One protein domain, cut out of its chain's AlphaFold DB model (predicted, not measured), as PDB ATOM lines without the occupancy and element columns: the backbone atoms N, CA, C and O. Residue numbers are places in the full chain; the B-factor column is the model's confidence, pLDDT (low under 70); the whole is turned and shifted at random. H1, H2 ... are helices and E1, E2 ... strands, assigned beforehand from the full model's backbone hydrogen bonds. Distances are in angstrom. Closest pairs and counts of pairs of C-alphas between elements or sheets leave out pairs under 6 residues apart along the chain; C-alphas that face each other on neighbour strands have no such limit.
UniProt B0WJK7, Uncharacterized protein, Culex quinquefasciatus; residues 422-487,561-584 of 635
ATOM      1  N   THR A 422      38.038  15.442 -16.172       95.06
ATOM      2  CA  THR A 422      39.034  14.964 -17.124       95.06
ATOM      3  C   THR A 422      39.299  16.019 -18.185       95.06
ATOM      4  O   THR A 422      38.374  16.544 -18.801       95.06
ATOM      5  N   TYR A 423      40.567  16.341 -18.426       93.94
ATOM      6  CA  TYR A 423      40.923  17.254 -19.506       93.94
ATOM      7  C   TYR A 423      41.982  16.669 -20.423       93.94
ATOM      8  O   TYR A 423      42.914  16.008 -19.975       93.94
ATOM      9  N   TYR A 424      41.853  16.937 -21.713       90.12
ATOM     10  CA  TYR A 424      42.863  16.610 -22.708       90.12
ATOM     11  C   TYR A 424      43.637  17.869 -23.069       90.12
ATOM     12  O   TYR A 424      43.051  18.938 -23.233       90.12
ATOM     13  N   ARG A 425      44.953  17.731 -23.188       85.88
ATOM     14  CA  ARG A 425      45.862  18.760 -23.685       85.88
ATOM     15  C   ARG A 425      46.732  18.096 -24.740       85.88
ATOM     16  O   ARG A 425      47.295  17.037 -24.461       85.88
ATOM     17  N   ASP A 426      46.836  18.716 -25.907       74.19
ATOM     18  CA  ASP A 426      47.767  18.278 -26.945       74.19
ATOM     19  C   ASP A 426      49.207  18.352 -26.397       74.19
ATOM     20  O   ASP A 426      49.623  19.380 -25.864       74.19
ATOM     21  N   LEU A 427      49.933  17.231 -26.452       62.09
ATOM     22  CA  LEU A 427      51.265  17.057 -25.855       62.09
ATOM     23  C   LEU A 427      52.393  17.639 -26.713       62.09
ATOM     24  O   LEU A 427      53.562  17.485 -26.352       62.09
ATOM     25  N   ARG A 428      52.076  18.288 -27.843       63.59
ATOM     26  CA  ARG A 428      53.099  18.948 -28.658       63.59
ATOM     27  C   ARG A 428      53.977  19.850 -27.769       63.59
ATOM     28  O   ARG A 428      53.449  20.559 -26.917       63.59
ATOM     29  N   PRO A 429      55.315  19.826 -27.946       51.84
ATOM     30  CA  PRO A 429      56.303  20.354 -26.991       51.84
ATOM     31  C   PRO A 429      56.284  21.877 -26.826       51.84
ATOM     32  O   PRO A 429      57.075  22.434 -26.066       51.84
ATOM     33  N   LEU A 430      55.358  22.551 -27.496       51.16
ATOM     34  CA  LEU A 430      54.934  23.869 -27.099       51.16
ATOM     35  C   LEU A 430      54.130  23.716 -25.805       51.16
ATOM     36  O   LEU A 430      52.926  23.491 -25.780       51.16
ATOM     37  N   THR A 431      54.857  23.869 -24.707       53.12
ATOM     38  CA  THR A 431      54.452  24.265 -23.351       53.12
ATOM     39  C   THR A 431      53.342  25.318 -23.260       53.12
ATOM     40  O   THR A 431      53.010  25.744 -22.153       53.12
ATOM     41  N   ASP A 432      52.801  25.799 -24.373       50.97
ATOM     42  CA  ASP A 432      51.738  26.778 -24.496       50.97
ATOM     43  C   ASP A 432      50.551  26.324 -23.632       50.97
ATOM     44  O   ASP A 432      50.123  25.165 -23.672       50.97
ATOM     45  N   PHE A 433      50.040  27.232 -22.796       60.28
ATOM     46  CA  PHE A 433      48.753  27.116 -22.097       60.28
ATOM     47  C   PHE A 433      48.685  26.389 -20.735       60.28
ATOM     48  O   PHE A 433      47.620  25.889 -20.358       60.28
ATOM     49  N   ASP A 434      49.735  26.433 -19.902       70.50
ATOM     50  CA  ASP A 434      49.626  26.015 -18.483       70.50
ATOM     51  C   ASP A 434      48.528  26.778 -17.708       70.50
ATOM     52  O   ASP A 434      47.943  26.251 -16.756       70.50
ATOM     53  N   TRP A 435      48.176  27.997 -18.133       82.12
ATOM     54  CA  TRP A 435      47.091  28.761 -17.512       82.12
ATOM     55  C   TRP A 435      45.699  28.189 -17.802       82.12
ATOM     56  O   TRP A 435      44.830  28.281 -16.939       82.12
ATOM     57  N   ASN A 436      45.478  27.548 -18.957       86.75
ATOM     58  CA  ASN A 436      44.209  26.870 -19.245       86.75
ATOM     59  C   ASN A 436      44.051  25.638 -18.354       86.75
ATOM     60  O   ASN A 436      42.985  25.413 -17.788       86.75
ATOM     61  N   VAL A 437      45.137  24.891 -18.141       90.25
ATOM     62  CA  VAL A 437      45.164  23.811 -17.146       90.25
ATOM     63  C   VAL A 437      44.872  24.359 -15.748       90.25
ATOM     64  O   VAL A 437      44.115  23.752 -14.990       90.25
ATOM     65  N   ARG A 438      45.437  25.521 -15.401       91.50
ATOM     66  CA  ARG A 438      45.164  26.183 -14.122       91.50
ATOM     67  C   ARG A 438      43.698  26.586 -13.986       91.50
ATOM     68  O   ARG A 438      43.114  26.304 -12.950       91.50
ATOM     69  N   TRP A 439      43.080  27.134 -15.029       92.75
ATOM     70  CA  TRP A 439      41.642  27.409 -15.048       92.75
ATOM     71  C   TRP A 439      40.812  26.148 -14.779       92.75
ATOM     72  O   TRP A 439      39.965  26.173 -13.890       92.75
ATOM     73  N   VAL A 440      41.093  25.027 -15.458       94.12
ATOM     74  CA  VAL A 440      40.400  23.750 -15.191       94.12
ATOM     75  C   VAL A 440      40.578  23.316 -13.729       94.12
ATOM     76  O   VAL A 440      39.624  22.858 -13.103       94.12
ATOM     77  N   LYS A 441      41.778  23.489 -13.157       94.62
ATOM     78  CA  LYS A 441      42.056  23.186 -11.743       94.62
ATOM     79  C   LYS A 441      41.291  24.094 -10.778       94.62
ATOM     80  O   LYS A 441      40.763  23.586  -9.793       94.62
ATOM     81  N   GLU A 442      41.185  25.394 -11.056       93.94
ATOM     82  CA  GLU A 442      40.377  26.310 -10.238       93.94
ATOM     83  C   GLU A 442      38.884  25.959 -10.317       93.94
ATOM     84  O   GLU A 442      38.193  25.964  -9.302       93.94
ATOM     85  N   VAL A 443      38.383  25.576 -11.500       92.12
ATOM     86  CA  VAL A 443      37.003  25.083 -11.648       92.12
ATOM     87  C   VAL A 443      36.792  23.803 -10.836       92.12
ATOM     88  O   VAL A 443      35.792  23.684 -10.129       92.12
ATOM     89  N   ALA A 444      37.737  22.862 -10.890       93.56
ATOM     90  CA  ALA A 444      37.686  21.650 -10.079       93.56
ATOM     91  C   ALA A 444      37.671  21.979  -8.578       93.56
ATOM     92  O   ALA A 444      36.838  21.446  -7.847       93.56
ATOM     93  N   SER A 445      38.511  22.919  -8.131       93.25
ATOM     94  CA  SER A 445      38.531  23.387  -6.742       93.25
ATOM     95  C   SER A 445      37.201  24.018  -6.323       93.25
ATOM     96  O   SER A 445      36.656  23.652  -5.282       93.25
ATOM     97  N   TYR A 446      36.621  24.885  -7.162       90.31
ATOM     98  CA  TYR A 446      35.305  25.489  -6.931       90.31
ATOM     99  C   TYR A 446      34.191  24.439  -6.776       90.31
ATOM    100  O   TYR A 446      33.267  24.613  -5.982       90.31
ATOM    101  N   LEU A 447      34.297  23.331  -7.514       88.75
ATOM    102  CA  LEU A 447      33.362  22.203  -7.492       88.75
ATOM    103  C   LEU A 447      33.676  21.150  -6.416       88.75
ATOM    104  O   LEU A 447      33.015  20.109  -6.368       88.75
ATOM    105  N   ASN A 448      34.672  21.409  -5.564       91.50
ATOM    106  CA  ASN A 448      35.181  20.473  -4.564       91.50
ATOM    107  C   ASN A 448      35.566  19.108  -5.172       91.50
ATOM    108  O   ASN A 448      35.199  18.045  -4.668       91.50
ATOM    109  N   THR A 449      36.279  19.143  -6.297       92.69
ATOM    110  CA  THR A 449      36.799  17.967  -6.998       92.69
ATOM    111  C   THR A 449      38.227  18.190  -7.513       92.69
ATOM    112  O   THR A 449      38.843  19.225  -7.265       92.69
ATOM    113  N   GLN A 450      38.795  17.197  -8.197       95.44
ATOM    114  CA  GLN A 450      40.128  17.248  -8.790       95.44
ATOM    115  C   GLN A 450      40.044  17.329 -10.315       95.44
ATOM    116  O   GLN A 450      39.122  16.801 -10.930       95.44
ATOM    117  N   ALA A 451      41.030  17.973 -10.934       95.69
ATOM    118  CA  ALA A 451      41.232  17.908 -12.375       95.69
ATOM    119  C   ALA A 451      42.292  16.846 -12.684       95.69
ATOM    120  O   ALA A 451      43.377  16.873 -12.100       95.69
ATOM    121  N   SER A 452      42.006  15.938 -13.612       94.88
ATOM    122  CA  SER A 452      42.942  14.899 -14.047       94.88
ATOM    123  C   SER A 452      43.203  15.007 -15.542       94.88
ATOM    124  O   SER A 452      42.267  14.957 -16.342       94.88
ATOM    125  N   GLN A 453      44.473  15.116 -15.924       92.00
ATOM    126  CA  GLN A 453      44.850  15.084 -17.330       92.00
ATOM    127  C   GLN A 453      44.616  13.686 -17.897       92.00
ATOM    128  O   GLN A 453      45.091  12.693 -17.347       92.00
ATOM    129  N   TYR A 454      43.920  13.620 -19.022       89.31
ATOM    130  CA  TYR A 454      43.833  12.427 -19.838       89.31
ATOM    131  C   TYR A 454      45.134  12.296 -20.633       89.31
ATOM    132  O   TYR A 454      45.370  13.040 -21.586       89.31
ATOM    133  N   LEU A 455      46.018  11.401 -20.186       83.12
ATOM    134  CA  LEU A 455      47.325  11.194 -20.806       83.12
ATOM    135  C   LEU A 455      47.200  10.283 -22.025       83.12
ATOM    136  O   LEU A 455      46.800   9.126 -21.929       83.12
ATOM    137  N   THR A 456      47.589  10.819 -23.172       75.19
ATOM    138  CA  THR A 456      47.653  10.113 -24.447       75.19
ATOM    139  C   THR A 456      49.081   9.667 -24.725       75.19
ATOM    140  O   THR A 456      49.893  10.441 -25.223       75.19
ATOM    141  N   TYR A 457      49.403   8.410 -24.424       76.19
ATOM    142  CA  TYR A 457      50.706   7.829 -24.754       76.19
ATOM    143  C   TYR A 457      50.698   7.295 -26.193       76.19
ATOM    144  O   TYR A 457      50.560   6.094 -26.404       76.19
ATOM    145  N   CYS A 458      50.790   8.182 -27.191       78.44
ATOM    146  CA  CYS A 458      51.156   7.752 -28.549       78.44
ATOM    147  C   CYS A 458      52.650   7.899 -28.840       78.44
ATOM    148  O   CYS A 458      53.112   7.310 -29.810       78.44
ATOM    149  N   ASP A 459      53.416   8.619 -28.023       74.44
ATOM    150  CA  ASP A 459      54.863   8.713 -28.214       74.44
ATOM    151  C   ASP A 459      55.584   7.500 -27.609       74.44
ATOM    152  O   ASP A 459      55.247   7.091 -26.493       74.44
ATOM    153  N   PRO A 460      56.585   6.912 -28.300       81.31
ATOM    154  CA  PRO A 460      57.233   7.369 -29.540       81.31
ATOM    155  C   PRO A 460      56.764   6.620 -30.812       81.31
ATOM    156  O   PRO A 460      57.577   6.300 -31.683       81.31
ATOM    157  N   LEU A 461      55.487   6.239 -30.919       82.94
ATOM    158  CA  LEU A 461      55.000   5.444 -32.054       82.94
ATOM    159  C   LEU A 461      55.140   6.215 -33.378       82.94
ATOM    160  O   LEU A 461      54.978   7.430 -33.435       82.94
ATOM    161  N   SER A 462      55.386   5.494 -34.475       84.44
ATOM    162  CA  SER A 462      55.457   6.057 -35.832       84.44
ATOM    163  C   SER A 462      54.656   5.224 -36.842       84.44
ATOM    164  O   SER A 462      54.224   4.101 -36.557       84.44
ATOM    165  N   GLY A 463      54.398   5.794 -38.025       87.50
ATOM    166  CA  GLY A 463      53.714   5.119 -39.132       87.50
ATOM    167  C   GLY A 463      52.312   4.605 -38.778       87.50
ATOM    168  O   GLY A 463      51.500   5.311 -38.180       87.50
ATOM    169  N   VAL A 464      52.020   3.354 -39.145       84.69
ATOM    170  CA  VAL A 464      50.705   2.721 -38.929       84.69
ATOM    171  C   VAL A 464      50.370   2.582 -37.437       84.69
ATOM    172  O   VAL A 464      49.209   2.724 -37.059       84.69
ATOM    173  N   ALA A 465      51.370   2.348 -36.581       81.44
ATOM    174  CA  ALA A 465      51.166   2.232 -35.137       81.44
ATOM    175  C   ALA A 465      50.730   3.568 -34.517       81.44
ATOM    176  O   ALA A 465      49.793   3.592 -33.719       81.44
ATOM    177  N   LEU A 466      51.342   4.678 -34.947       81.38
ATOM    178  CA  LEU A 466      50.920   6.023 -34.555       81.38
ATOM    179  C   LEU A 466      49.497   6.310 -35.032       81.38
ATOM    180  O   LEU A 466      48.659   6.721 -34.239       81.38
ATOM    181  N   GLN A 467      49.187   6.026 -36.299       73.81
ATOM    182  CA  GLN A 467      47.854   6.275 -36.849       73.81
ATOM    183  C   GLN A 467      46.766   5.472 -36.122       73.81
ATOM    184  O   GLN A 467      45.688   6.001 -35.834       73.81
ATOM    185  N   LYS A 468      47.047   4.204 -35.795       86.69
ATOM    186  CA  LYS A 468      46.152   3.357 -35.002       86.69
ATOM    187  C   LYS A 468      45.950   3.940 -33.603       86.69
ATOM    188  O   LYS A 468      44.805   4.122 -33.202       86.69
ATOM    189  N   CYS A 469      47.034   4.317 -32.924       85.62
ATOM    190  CA  CYS A 469      46.977   4.950 -31.608       85.62
ATOM    191  C   CYS A 469      46.161   6.254 -31.630       85.62
ATOM    192  O   CYS A 469      45.254   6.424 -30.821       85.62
ATOM    193  N   LEU A 470      46.392   7.137 -32.607       79.56
ATOM    194  CA  LEU A 470      45.631   8.380 -32.776       79.56
ATOM    195  C   LEU A 470      44.141   8.120 -33.060       79.56
ATOM    196  O   LEU A 470      43.277   8.871 -32.608       79.56
ATOM    197  N   THR A 471      43.821   7.055 -33.798       82.44
ATOM    198  CA  THR A 471      42.431   6.673 -34.097       82.44
ATOM    199  C   THR A 471      41.724   6.129 -32.855       82.44
ATOM    200  O   THR A 471      40.608   6.552 -32.549       82.44
ATOM    201  N   GLU A 472      42.382   5.243 -32.107       84.06
ATOM    202  CA  GLU A 472      41.888   4.726 -30.825       84.06
ATOM    203  C   GLU A 472      41.720   5.863 -29.809       84.06
ATOM    204  O   GLU A 472      40.702   5.939 -29.120       84.06
ATOM    205  N   GLN A 473      42.646   6.825 -29.791       81.88
ATOM    206  CA  GLN A 473      42.534   8.020 -28.964       81.88
ATOM    207  C   GLN A 473      41.351   8.888 -29.350       81.88
ATOM    208  O   GLN A 473      40.611   9.298 -28.465       81.88
ATOM    209  N   LYS A 474      41.094   9.136 -30.639       80.56
ATOM    210  CA  LYS A 474      39.897   9.890 -31.051       80.56
ATOM    211  C   LYS A 474      38.607   9.271 -30.507       80.56
ATOM    212  O   LYS A 474      37.714  10.014 -30.109       80.56
ATOM    213  N   GLN A 475      38.522   7.941 -30.449       81.12
ATOM    214  CA  GLN A 475      37.378   7.251 -29.848       81.12
ATOM    215  C   GLN A 475      37.346   7.420 -28.323       81.12
ATOM    216  O   GLN A 475      36.293   7.719 -27.761       81.12
ATOM    217  N   GLN A 476      38.490   7.294 -27.649       81.38
ATOM    218  CA  GLN A 476      38.600   7.453 -26.194       81.38
ATOM    219  C   GLN A 476      38.361   8.893 -25.715       81.38
ATOM    220  O   GLN A 476      37.774   9.106 -24.655       81.38
ATOM    221  N   LEU A 477      38.731   9.886 -26.526       81.94
ATOM    222  CA  LEU A 477      38.526  11.309 -26.262       81.94
ATOM    223  C   LEU A 477      37.042  11.700 -26.174       81.94
ATOM    224  O   LEU A 477      36.740  12.784 -25.680       81.94
ATOM    225  N   SER A 478      36.115  10.832 -26.595       79.50
ATOM    226  CA  SER A 478      34.676  11.019 -26.350       79.50
ATOM    227  C   SER A 478      34.318  11.042 -24.857       79.50
ATOM    228  O   SER A 478      33.307  11.636 -24.482       79.50
ATOM    229  N   GLY A 479      35.153  10.433 -24.006       84.56
ATOM    230  CA  GLY A 479      34.987  10.420 -22.554       84.56
ATOM    231  C   GLY A 479      35.633  11.597 -21.821       84.56
ATOM    232  O   GLY A 479      35.419  11.726 -20.619       84.56
ATOM    233  N   VAL A 480      36.413  12.441 -22.506       91.12
ATOM    234  CA  VAL A 480      37.082  13.591 -21.883       91.12
ATOM    235  C   VAL A 480      36.094  14.738 -21.705       91.12
ATOM    236  O   VAL A 480      35.398  15.116 -22.645       91.12
ATOM    237  N   ASP A 481      36.052  15.326 -20.509       92.69
ATOM    238  CA  ASP A 481      35.114  16.408 -20.207       92.69
ATOM    239  C   ASP A 481      35.424  17.685 -20.995       92.69
ATOM    240  O   ASP A 481      34.510  18.291 -21.562       92.69
ATOM    241  N   ILE A 482      36.703  18.070 -21.060       92.56
ATOM    242  CA  ILE A 482      37.172  19.266 -21.766       92.56
ATOM    243  C   ILE A 482      38.480  19.016 -22.522       92.56
ATOM    244  O   ILE A 482      39.452  18.498 -21.983       92.56
ATOM    245  N   LYS A 483      38.539  19.425 -23.784       89.69
ATOM    246  CA  LYS A 483      39.762  19.476 -24.573       89.69
ATOM    247  C   LYS A 483      40.260  20.907 -24.631       89.69
ATOM    248  O   LYS A 483      39.551  21.820 -25.057       89.69
ATOM    249  N   LEU A 484      41.491  21.069 -24.180       86.25
ATOM    250  CA  LEU A 484      42.258  22.294 -24.258       86.25
ATOM    251  C   LEU A 484      43.023  22.235 -25.581       86.25
ATOM    252  O   LEU A 484      44.154  21.756 -25.636       86.25
ATOM    253  N   GLU A 485      42.351  22.633 -26.658       74.00
ATOM    254  CA  GLU A 485      42.930  22.690 -27.998       74.00
ATOM    255  C   GLU A 485      43.135  24.148 -28.384       74.00
ATOM    256  O   GLU A 485      42.236  24.976 -28.260       74.00
ATOM    257  N   THR A 486      44.318  24.465 -28.887       61.78
ATOM    258  CA  THR A 486      44.551  25.739 -29.555       61.78
ATOM    259  C   THR A 486      44.456  25.519 -31.038       61.78
ATOM    260  O   THR A 486      45.148  24.660 -31.593       61.78
ATOM    261  N   MET A 487      43.586  26.285 -31.683       56.84
ATOM    262  CA  MET A 487      43.443  26.221 -33.123       56.84
ATOM    263  C   MET A 487      44.714  26.783 -33.758       56.84
ATOM    264  O   MET A 487      44.862  27.985 -33.946       56.84
ATOM    265  N   PHE A 561      37.381  25.966 -26.561       84.88
ATOM    266  CA  PHE A 561      37.402  24.793 -25.698       84.88
ATOM    267  C   PHE A 561      36.332  23.839 -26.184       84.88
ATOM    268  O   PHE A 561      35.147  24.182 -26.195       84.88
ATOM    269  N   GLN A 562      36.740  22.635 -26.569       87.25
ATOM    270  CA  GLN A 562      35.781  21.594 -26.898       87.25
ATOM    271  C   GLN A 562      35.394  20.882 -25.610       87.25
ATOM    272  O   GLN A 562      36.251  20.324 -24.939       87.25
ATOM    273  N   THR A 563      34.118  20.851 -25.256       90.25
ATOM    274  CA  THR A 563      33.648  19.946 -24.201       90.25
ATOM    275  C   THR A 563      33.068  18.688 -24.820       90.25
ATOM    276  O   THR A 563      32.731  18.666 -26.009       90.25
ATOM    277  N   ARG A 564      32.879  17.640 -24.017       88.38
ATOM    278  CA  ARG A 564      32.006  16.549 -24.456       88.38
ATOM    279  C   ARG A 564      30.595  17.054 -24.747       88.38
ATOM    280  O   ARG A 564      30.155  18.087 -24.230       88.38
ATOM    281  N   TRP A 565      29.888  16.293 -25.576       84.94
ATOM    282  CA  TRP A 565      28.481  16.539 -25.859       84.94
ATOM    283  C   TRP A 565      27.693  16.621 -24.548       84.94
ATOM    284  O   TRP A 565      27.866  15.771 -23.671       84.94
ATOM    285  N   ARG A 566      26.855  17.659 -24.423       87.88
ATOM    286  CA  ARG A 566      25.994  17.883 -23.249       87.88
ATOM    287  C   ARG A 566      26.767  17.913 -21.924       87.88
ATOM    288  O   ARG A 566      26.323  17.346 -20.931       87.88
ATOM    289  N   TYR A 567      27.928  18.568 -21.907       88.25
ATOM    290  CA  TYR A 567      28.716  18.688 -20.685       88.25
ATOM    291  C   TYR A 567      27.978  19.494 -19.610       88.25
ATOM    292  O   TYR A 567      27.771  20.699 -19.735       88.25
ATOM    293  N   GLU A 568      27.610  18.817 -18.529       84.94
ATOM    294  CA  GLU A 568      26.750  19.338 -17.469       84.94
ATOM    295  C   GLU A 568      27.355  20.535 -16.715       84.94
ATOM    296  O   GLU A 568      26.630  21.410 -16.247       84.94
ATOM    297  N   ASN A 569      28.685  20.640 -16.661       87.62
ATOM    298  CA  ASN A 569      29.366  21.736 -15.968       87.62
ATOM    299  C   ASN A 569      29.750  22.898 -16.889       87.62
ATOM    300  O   ASN A 569      30.418  23.823 -16.429       87.62
ATOM    301  N   LEU A 570      29.345  22.894 -18.165       89.25
ATOM    302  CA  LEU A 570      29.745  23.923 -19.132       89.25
ATOM    303  C   LEU A 570      29.458  25.350 -18.634       89.25
ATOM    304  O   LEU A 570      30.316  26.226 -18.737       89.25
ATOM    305  N   GLU A 571      28.290  25.580 -18.034       86.44
ATOM    306  CA  GLU A 571      27.933  26.897 -17.487       86.44
ATOM    307  C   GLU A 571      28.800  27.296 -16.288       86.44
ATOM    308  O   GLU A 571      29.140  28.465 -16.125       86.44
ATOM    309  N   ILE A 572      29.233  26.331 -15.474       88.69
ATOM    310  CA  ILE A 572      30.143  26.590 -14.351       88.69
ATOM    311  C   ILE A 572      31.532  26.955 -14.880       88.69
ATOM    312  O   ILE A 572      32.147  27.898 -14.386       88.69
ATOM    313  N   PHE A 573      31.995  26.273 -15.930       90.88
ATOM    314  CA  PHE A 573      33.225  26.629 -16.635       90.88
ATOM    315  C   PHE A 573      33.166  28.062 -17.179       90.88
ATOM    316  O   PHE A 573      34.094  28.839 -16.943       90.88
ATOM    317  N   ARG A 574      32.067  28.436 -17.847       89.62
ATOM    318  CA  ARG A 574      31.834  29.798 -18.360       89.62
ATOM    319  C   ARG A 574      31.821  30.837 -17.244       89.62
ATOM    320  O   ARG A 574      32.500  31.857 -17.357       89.62
ATOM    321  N   TYR A 575      31.101  30.558 -16.161       90.00
ATOM    322  CA  TYR A 575      31.003  31.444 -15.004       90.00
ATOM    323  C   TYR A 575      32.368  31.688 -14.352       90.00
ATOM    324  O   TYR A 575      32.797  32.833 -14.234       90.00
ATOM    325  N   VAL A 576      33.089  30.621 -13.987       90.88
ATOM    326  CA  VAL A 576      34.408  30.735 -13.342       90.88
ATOM    327  C   VAL A 576      35.406  31.426 -14.268       90.88
ATOM    328  O   VAL A 576      36.175  32.266 -13.816       90.88
ATOM    329  N   ARG A 577      35.381  31.125 -15.572       90.19
ATOM    330  CA  ARG A 577      36.238  31.806 -16.551       90.19
ATOM    331  C   ARG A 577      35.963  33.307 -16.604       90.19
ATOM    332  O   ARG A 577      36.911  34.083 -16.569       90.19
ATOM    333  N   SER A 578      34.691  33.698 -16.675       91.00
ATOM    334  CA  SER A 578      34.280  35.109 -16.720       91.00
ATOM    335  C   SER A 578      34.739  35.837 -15.459       91.00
ATOM    336  O   SER A 578      35.395  36.866 -15.557       91.00
ATOM    337  N   LEU A 579      34.536  35.227 -14.288       91.19
ATOM    338  CA  LEU A 579      35.004  35.762 -13.011       91.19
ATOM    339  C   LEU A 579      36.532  35.954 -12.976       91.19
ATOM    340  O   LEU A 579      37.020  36.983 -12.516       91.19
ATOM    341  N   LEU A 580      37.305  34.979 -13.468       91.38
ATOM    342  CA  LEU A 580      38.770  35.066 -13.511       91.38
ATOM    343  C   LEU A 580      39.274  36.105 -14.526       91.38
ATOM    344  O   LEU A 580      40.332  36.697 -14.309       91.38
ATOM    345  N   LEU A 581      38.550  36.311 -15.631       89.31
ATOM    346  CA  LEU A 581      38.843  37.357 -16.614       89.31
ATOM    347  C   LEU A 581      38.565  38.744 -16.032       89.31
ATOM    348  O   LEU A 581      39.446  39.597 -16.065       89.31
ATOM    349  N   GLU A 582      37.386  38.941 -15.439       92.62
ATOM    350  CA  GLU A 582      36.984  40.198 -14.793       92.62
ATOM    351  C   GLU A 582      37.920  40.576 -13.639       92.62
ATOM    352  O   GLU A 582      38.259  41.744 -13.465       92.62
ATOM    353  N   ALA A 583      38.405  39.587 -12.887       93.88
ATOM    354  CA  ALA A 583      39.387  39.792 -11.825       93.88
ATOM    355  C   ALA A 583      40.827  40.022 -12.338       93.88
ATOM    356  O   ALA A 583      41.738  40.197 -11.530       93.88
ATOM    357  N   GLY A 584      41.074  39.967 -13.654       92.81
ATOM    358  CA  GLY A 584      42.407  40.106 -14.256       92.81
ATOM    359  C   GLY A 584      43.350  38.920 -14.008       92.81
ATOM    360  O   GLY A 584      44.523  38.965 -14.381       92.81
TER     361      GLY A 584
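This is residues 422 to 487 and 561 to 584 of the 635 residues of an uncharacterized protein of Culex quinquefasciatus (UniProt B0WJK7). A small sheet of four short strands has one face covered by H1; H3 packs across H1 towards one end of the long outline, and the longest helix, H2, reaches to the other end and only grazes the sheet with its residues 477 to 479. The printed part has 90 residues with three named helices and four named strands, in the order E1, H1, E2, H2, E3, E4, H3, and its class is mixed, helices and strands. The sheet is mixed, in the order E2, E1, E3, E4. The whole is elongated, spanning 46 by 28 by 23 A, and only just compact, close to loose, with a radius of gyration of the C-alphas of 14.6 A.

The strands are E1, residues 422 to 425, E2, residues 451 to 453, E3, residues 482 to 484, and E4, residues 561 to 563. E1 begins with C-alpha 422 at (39.034, 14.964, -17.124). H1, residues 434 to 446, is 18.4 A long from first to last C-alpha. H2, residues 463 to 479, measures 25.6 A and begins with C-alpha 463 at (53.714, 5.119, -39.132). H3, residues 570 to 582, measures 18.3 A and ends with C-alpha 582 at (36.984, 40.198, -14.793).

E1 and E3 are parallel inner strands at 20 degrees, with N 424 and O 482 within hydrogen-bond range at 2.9 A. The edge strand E2 is parallel to E1 at 44 degrees, with N 423 and O 452 3.0 A apart. The edge strand E4 is antiparallel to E3 at 158 degrees, with N 483 and O 562 2.7 A apart. E1 is staggered, pairing with E2 over residues 422 to 423 and with E3 over 423 to 425. H1 is on the sheet in two layers, helix over strands, at a height over the sheet of 8.6 A; it lies over E1 and runs along it, at 6 degrees on the local plane. E1, H1 and E2 form a strand-helix-strand unit, two parallel neighbour strands with a helix between, and its crossover is right-handed. E2, H2 and E3 form a split unit, with E1 between its strands, also right-handed. H3 is not on the sheet. H1 and H3 touch, H1 with residues 439 to 443 alone, at a steep tilt of 66 degrees, opposite ways; their closest C-alphas, those of Val 443 and Phe 573, are 6.4 A apart. H2 is apart from H1 and from H3. Every O i to N i+4 pair is within hydrogen-bond range in H1 and H3, and 11 of 13 are in H2.

The two C-alphas farthest apart, those of Val 464 and Ala 583, are 47.3 A apart. Residues 488 to 560 are not printed, and C-alphas 487 and 561 are 9.7 A apart across this cut. Of the links that are printed whole, H1 to E2 and H2 to E3 are tight, and no link is long. The mean pLDDT of the printed part is 84.0; residues 427 to 433 and 486 to 487 are under 70.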